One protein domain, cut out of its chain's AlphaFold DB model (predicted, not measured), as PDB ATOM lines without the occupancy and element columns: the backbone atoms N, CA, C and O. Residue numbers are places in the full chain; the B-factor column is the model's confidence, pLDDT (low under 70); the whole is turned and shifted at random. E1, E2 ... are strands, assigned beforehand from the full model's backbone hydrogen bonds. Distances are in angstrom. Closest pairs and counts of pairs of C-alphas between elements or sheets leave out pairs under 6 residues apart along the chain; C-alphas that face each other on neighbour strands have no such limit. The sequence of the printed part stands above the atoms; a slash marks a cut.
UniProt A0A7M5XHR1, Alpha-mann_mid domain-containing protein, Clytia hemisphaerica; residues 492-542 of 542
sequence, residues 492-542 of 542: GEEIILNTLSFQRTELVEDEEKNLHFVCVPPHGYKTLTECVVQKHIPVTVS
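This is residues 492 to 542 of the 542 residues of the protein "Alpha-mann_mid domain-containing protein" of Clytia hemisphaerica (UniProt A0A7M5XHR1). There is little regular structure: a two-stranded hairpin, E2 and E3, with the short pair E1 and E4 near one end and a tail whose last residues, 537 to 542, stick out. Residues 532 to 533 of the tail pair antiparallel with residues 516 to 517 of E3. The printed part has 51 residues, in order E1 E2 E3 E4, with no named helix; it is all strand, with 18 residues in named elements. It is loose, radius of gyration of the C-alphas 12.3 A, and flat, spanning 38 by 27 by 14 A.

E2, residues 504 to 509, and E3, residues 515 to 520, each measure 15.4 A. E1, residues 495 to 497, measures 6.3 A from C-alpha (144.547, 212.212, 183.675). E4, residues 525 to 527, measures 7.0 A, ending at C-alpha (144.743, 216.844, 183.249).

Hairpin E2 and E3 is antiparallel at 154 degrees; N 506 and O 518 are within hydrogen-bond range, 2.9 A. E1 and E4 are antiparallel at 158 degrees; N 496 and O 526 are within range, 2.8 A. The closest C-alphas of E3 and E4, Val 520 and Lys 526, are 6.2 A apart. E2 and E4 are apart.

The farthest C-alphas, Gly 492 and Ser 542, are 41.7 A apart. The printed part has no cut and no long link. Residues 492 to 493 and 530 to 542 have pLDDT under 70.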
ATOM      1  N   GLY A 492     140.418 213.903 175.719       56.00
ATOM      2  CA  GLY A 492     141.587 213.269 175.073       56.00
ATOM      3  C   GLY A 492     142.947 213.689 175.651       56.00
ATOM      4  O   GLY A 492     143.937 213.700 174.925       56.00
ATOM      5  N   GLU A 493     142.972 214.094 176.922       64.75
ATOM      6  CA  GLU A 493     144.150 214.505 177.691       64.75
ATOM      7  C   GLU A 493     144.422 213.564 178.874       64.75
ATOM      8  O   GLU A 493     143.515 213.337 179.675       64.75
ATOM      9  N   GLU A 494     145.677 213.127 179.049       75.75
ATOM     10  CA  GLU A 494     146.089 212.241 180.149       75.75
ATOM     11  C   GLU A 494     145.664 212.768 181.532       75.75
ATOM     12  O   GLU A 494     145.978 213.902 181.923       75.75
ATOM     13  N   ILE A 495     144.984 211.914 182.305       83.69
ATOM     14  CA  ILE A 495     144.547 212.212 183.675       83.69
ATOM     15  C   ILE A 495     145.583 211.757 184.703       83.69
ATOM     16  O   ILE A 495     145.951 210.585 184.776       83.69
ATOM     17  N   ILE A 496     145.937 212.665 185.613       87.31
ATOM     18  CA  ILE A 496     146.730 212.366 186.804       87.31
ATOM     19  C   ILE A 496     145.808 212.354 188.020       87.31
ATOM     20  O   ILE A 496     145.249 213.381 188.411       87.31
ATOM     21  N   LEU A 497     145.674 211.183 188.641       89.88
ATOM     22  CA  LEU A 497     144.823 210.955 189.805       89.88
ATOM     23  C   LEU A 497     145.639 210.934 191.103       89.88
ATOM     24  O   LEU A 497     146.695 210.308 191.183       89.88
ATOM     25  N   ASN A 498     145.097 211.543 192.154       92.12
ATOM     26  CA  ASN A 498     145.595 211.414 193.514       92.12
ATOM     27  C   ASN A 498     144.582 210.667 194.381       92.12
ATOM     28  O   ASN A 498     143.595 211.237 194.838       92.12
ATOM     29  N   THR A 499     144.858 209.392 194.639       92.56
ATOM     30  CA  THR A 499     144.041 208.535 195.510       92.56
ATOM     31  C   THR A 499     144.293 208.774 196.999       92.56
ATOM     32  O   THR A 499     143.599 208.203 197.833       92.56
ATOM     33  N   LEU A 500     145.260 209.621 197.363       93.31
ATOM     34  CA  LEU A 500     145.597 209.903 198.756       93.31
ATOM     35  C   LEU A 500     144.704 211.004 199.339       93.31
ATOM     36  O   LEU A 500     144.226 211.901 198.643       93.31
ATOM     37  N   SER A 501     144.562 210.981 200.662       94.56
ATOM     38  CA  SER A 501     143.755 211.931 201.438       94.56
ATOM     39  C   SER A 501     144.446 213.270 201.719       94.56
ATOM     40  O   SER A 501     143.926 214.096 202.470       94.56
ATOM     41  N   PHE A 502     145.596 213.520 201.096       95.50
ATOM     42  CA  PHE A 502     146.343 214.769 201.186       95.50
ATOM     43  C   PHE A 502     146.818 215.221 199.802       95.50
ATOM     44  O   PHE A 502     146.925 214.421 198.874       95.50
ATOM     45  N   GLN A 503     147.082 216.522 199.656       95.25
ATOM     46  CA  GLN A 503     147.565 217.097 198.404       95.25
ATOM     47  C   GLN A 503     148.931 216.505 198.060       95.25
ATOM     48  O   GLN A 503     149.822 216.471 198.910       95.25
ATOM     49  N   ARG A 504     149.106 216.082 196.808       92.56
ATOM     50  CA  ARG A 504     150.365 215.521 196.323       92.56
ATOM     51  C   ARG A 504     150.958 216.421 195.256       92.56
ATOM     52  O   ARG A 504     150.259 216.870 194.348       92.56
ATOM     53  N   THR A 505     152.258 216.656 195.374       90.75
ATOM     54  CA  THR A 505     153.048 217.341 194.357       90.75
ATOM     55  C   THR A 505     154.152 216.407 193.889       90.75
ATOM     56  O   THR A 505     154.904 215.891 194.713       90.75
ATOM     57  N   GLU A 506     154.222 216.158 192.587       89.12
ATOM     58  CA  GLU A 506     155.139 215.185 191.994       89.12
ATOM     59  C   GLU A 506     155.561 215.610 190.587       89.12
ATOM     60  O   GLU A 506     154.881 216.397 189.926       89.12
ATOM     61  N   LEU A 507     156.708 215.093 190.154       88.81
ATOM     62  CA  LEU A 507     157.175 215.203 188.783       88.81
ATOM     63  C   LEU A 507     156.693 213.980 187.998       88.81
ATOM     64  O   LEU A 507     157.059 212.857 188.340       88.81
ATOM     65  N   VAL A 508     155.881 214.202 186.970       86.06
ATOM     66  CA  VAL A 508     155.348 213.143 186.103       86.06
ATOM     67  C   VAL A 508     156.035 213.220 184.746       86.06
ATOM     68  O   VAL A 508     156.222 214.311 184.214       86.06
ATOM     69  N   GLU A 509     156.445 212.075 184.215       84.50
ATOM     70  CA  GLU A 509     157.033 211.943 182.881       84.50
ATOM     71  C   GLU A 509     155.944 211.481 181.902       84.50
ATOM     72  O   GLU A 509     155.278 210.484 182.182       84.50
ATOM     73  N   ASP A 510     155.742 212.213 180.802       80.75
ATOM     74  CA  ASP A 510     154.792 211.840 179.739       80.75
ATOM     75  C   ASP A 510     155.394 210.828 178.738       80.75
ATOM     76  O   ASP A 510     156.571 210.463 178.826       80.75
ATOM     77  N   GLU A 511     154.605 210.367 177.759       78.81
ATOM     78  CA  GLU A 511     155.083 209.426 176.727       78.81
ATOM     79  C   GLU A 511     156.259 209.970 175.887       78.81
ATOM     80  O   GLU A 511     157.082 209.197 175.383       78.81
ATOM     81  N   GLU A 512     156.379 211.295 175.762       82.50
ATOM     82  CA  GLU A 512     157.466 211.985 175.057       82.50
ATOM     83  C   GLU A 512     158.694 212.250 175.950       82.50
ATOM     84  O   GLU A 512     159.698 212.793 175.476       82.50
ATOM     85  N   LYS A 513     158.659 211.808 177.214       82.12
ATOM     86  CA  LYS A 513     159.683 212.018 178.251       82.12
ATOM     87  C   LYS A 513     159.833 213.462 178.728       82.12
ATOM     88  O   LYS A 513     160.877 213.834 179.277       82.12
ATOM     89  N   ASN A 514     158.815 214.297 178.540       82.00
ATOM     90  CA  ASN A 514     158.781 215.614 179.162       82.00
ATOM     91  C   ASN A 514     158.372 215.482 180.630       82.00
ATOM     92  O   ASN A 514     157.506 214.688 180.991       82.00
ATOM     93  N   LEU A 515     158.993 216.297 181.483       83.38
ATOM     94  CA  LEU A 515     158.738 216.303 182.919       83.38
ATOM     95  C   LEU A 515     157.761 217.427 183.280       83.38
ATOM     96  O   LEU A 515     158.031 218.610 183.054       83.38
ATOM     97  N   HIS A 516     156.642 217.050 183.890       82.44
ATOM     98  CA  HIS A 516     155.549 217.933 184.287       82.44
ATOM     99  C   HIS A 516     155.489 218.046 185.802       82.44
ATOM    100  O   HIS A 516     155.425 217.038 186.506       82.44
ATOM    101  N   PHE A 517     155.499 219.274 186.326       85.88
ATOM    102  CA  PHE A 517     155.358 219.496 187.761       85.88
ATOM    103  C   PHE A 517     153.875 219.598 188.113       85.88
ATOM    104  O   PHE A 517     153.200 220.579 187.783       85.88
ATOM    105  N   VAL A 518     153.361 218.562 188.771       87.38
ATOM    106  CA  VAL A 518     151.925 218.365 188.955       87.38
ATOM    107  C   VAL A 518     151.579 218.469 190.430       87.38
ATOM    108  O   VAL A 518     152.211 217.851 191.279       87.38
ATOM    109  N   CYS A 519     150.546 219.249 190.742       89.81
ATOM    110  CA  CYS A 519     150.005 219.380 192.089       89.81
ATOM    111  C   CYS A 519     148.517 219.035 192.078       89.81
ATOM    112  O   CYS A 519     147.712 219.835 191.588       89.81
ATOM    113  N   VAL A 520     148.164 217.866 192.616       91.88
ATOM    114  CA  VAL A 520     146.803 217.310 192.604       91.88
ATOM    115  C   VAL A 520     146.202 217.368 194.014       91.88
ATOM    116  O   VAL A 520     146.866 216.962 194.977       91.88
ATOM    117  N   PRO A 521     144.963 217.871 194.179       93.12
ATOM    118  CA  PRO A 521     144.299 217.904 195.480       93.12
ATOM    119  C   PRO A 521     144.037 216.490 196.036       93.12
ATOM    120  O   PRO A 521     144.109 215.512 195.288       93.12
ATOM    121  N   PRO A 522     143.743 216.362 197.343       93.69
ATOM    122  CA  PRO A 522     143.315 215.096 197.945       93.69
ATOM    123  C   PRO A 522     142.138 214.469 197.192       93.69
ATOM    124  O   PRO A 522     141.180 215.184 196.896       93.69
ATOM    125  N   HIS A 523     142.180 213.157 196.937       91.69
ATOM    126  CA  HIS A 523     141.100 212.409 196.269       91.69
ATOM    127  C   HIS A 523     140.611 213.040 194.949       91.69
ATOM    128  O   HIS A 523     139.441 212.911 194.588       91.69
ATOM    129  N   GLY A 524     141.479 213.782 194.261       89.81
ATOM    130  CA  GLY A 524     141.140 214.533 193.058       89.81
ATOM    131  C   GLY A 524     141.988 214.129 191.864       89.81
ATOM    132  O   GLY A 524     142.848 213.254 191.955       89.81
ATOM    133  N   TYR A 525     141.757 214.797 190.741       90.19
ATOM    134  CA  TYR A 525     142.533 214.613 189.523       90.19
ATOM    135  C   TYR A 525     142.881 215.961 188.884       90.19
ATOM    136  O   TYR A 525     142.310 216.993 189.247       90.19
ATOM    137  N   LYS A 526     143.831 215.934 187.951       87.44
ATOM    138  CA  LYS A 526     144.139 217.010 187.000       87.44
ATOM    139  C   LYS A 526     144.401 216.420 185.623       87.44
ATOM    140  O   LYS A 526     144.800 215.260 185.540       87.44
ATOM    141  N   THR A 527     144.223 217.210 184.572       83.56
ATOM    142  CA  THR A 527     144.743 216.844 183.249       83.56
ATOM    143  C   THR A 527     146.189 217.313 183.105       83.56
ATOM    144  O   THR A 527     146.621 218.273 183.753       83.56
ATOM    145  N   LEU A 528     146.972 216.635 182.266       76.50
ATOM    146  CA  LEU A 528     148.374 216.992 182.034       76.50
ATOM    147  C   LEU A 528     148.534 218.432 181.499       76.50
ATOM    148  O   LEU A 528     149.512 219.100 181.820       76.50
ATOM    149  N   THR A 529     147.550 218.959 180.761       70.88
ATOM    150  CA  THR A 529     147.559 220.339 180.232       70.88
ATOM    151  C   THR A 529     147.400 221.411 181.317       70.88
ATOM    152  O   THR A 529     147.919 222.521 181.176       70.88
ATOM    153  N   GLU A 530     146.741 221.084 182.432       66.62
ATOM    154  CA  GLU A 530     146.620 221.949 183.613       66.62
ATOM    155  C   GLU A 530     147.910 221.993 184.453       66.62
ATOM    156  O   GLU A 530     147.992 222.724 185.451       66.62
ATOM    157  N   CYS A 531     148.916 221.194 184.088       67.75
ATOM    158  CA  CYS A 531     150.157 221.045 184.830       67.75
ATOM    159  C   CYS A 531     151.255 221.956 184.268       67.75
ATOM    160  O   CYS A 531     151.390 222.165 183.065       67.75
ATOM    161  N   VAL A 532     152.051 222.552 185.159       63.91
ATOM    162  CA  VAL A 532     153.082 223.510 184.749       63.91
ATOM    163  C   VAL A 532     154.278 222.736 184.197       63.91
ATOM    164  O   VAL A 532     154.969 222.037 184.941       63.91
ATOM    165  N   VAL A 533     154.574 222.916 182.907       57.16
ATOM    166  CA  VAL A 533     155.851 222.493 182.314       57.16
ATOM    167  C   VAL A 533     156.960 223.341 182.939       57.16
ATOM    168  O   VAL A 533     157.163 224.500 182.557       57.16
ATOM    169  N   GLN A 534     157.703 222.797 183.906       54.12
ATOM    170  CA  GLN A 534     158.986 223.398 184.264       54.12
ATOM    171  C   GLN A 534     159.956 223.121 183.113       54.12
ATOM    172  O   GLN A 534     160.580 222.066 183.045       54.12
ATOM    173  N   LYS A 535     160.101 224.087 182.195       51.66
ATOM    174  CA  LYS A 535     161.240 224.102 181.267       51.66
ATOM    175  C   LYS A 535     162.509 223.992 182.105       51.66
ATOM    176  O   LYS A 535     162.707 224.841 182.970       51.66
ATOM    177  N   HIS A 536     163.303 222.949 181.848       50.31
ATOM    178  CA  HIS A 536     164.570 222.625 182.506       50.31
ATOM    179  C   HIS A 536     165.198 223.826 183.221       50.31
ATOM    180  O   HIS A 536     165.808 224.684 182.585       50.31
ATOM    181  N   ILE A 537     165.058 223.883 184.543       51.53
ATOM    182  CA  ILE A 537     165.912 224.742 185.356       51.53
ATOM    183  C   ILE A 537     167.172 223.903 185.586       51.53
ATOM    184  O   ILE A 537     167.078 222.886 186.275       51.53
ATOM    185  N   PRO A 538     168.328 224.234 184.981       47.78
ATOM    186  CA  PRO A 538     169.552 223.486 185.224       47.78
ATOM    187  C   PRO A 538     169.910 223.613 186.706       47.78
ATOM    188  O   PRO A 538     170.357 224.663 187.167       47.78
ATOM    189  N   VAL A 539     169.697 222.541 187.466       46.19
ATOM    190  CA  VAL A 539     170.181 222.447 188.841       46.19
ATOM    191  C   VAL A 539     171.672 222.152 188.745       46.19
ATOM    192  O   VAL A 539     172.079 221.046 188.398       46.19
ATOM    193  N   THR A 540     172.498 223.165 188.988       44.00
ATOM    194  CA  THR A 540     173.938 222.952 189.147       44.00
ATOM    195  C   THR A 540     174.142 222.385 190.546       44.00
ATOM    196  O   THR A 540     173.958 223.096 191.531       44.00
ATOM    197  N   VAL A 541     174.458 221.095 190.645       44.38
ATOM    198  CA  VAL A 541     174.942 220.511 191.899       44.38
ATOM    199  C   VAL A 541     176.418 220.888 191.994       44.38
ATOM    200  O   VAL A 541     177.233 220.348 191.248       44.38
ATOM    201  N   SER A 542     176.729 221.892 192.814       42.53
ATOM    202  CA  SER A 542     178.105 222.273 193.164       42.53
ATOM    203  C   SER A 542     178.700 221.328 194.191       42.53
ATOM    204  O   SER A 542     177.965 221.054 195.170       42.53
TER     205      SER A 542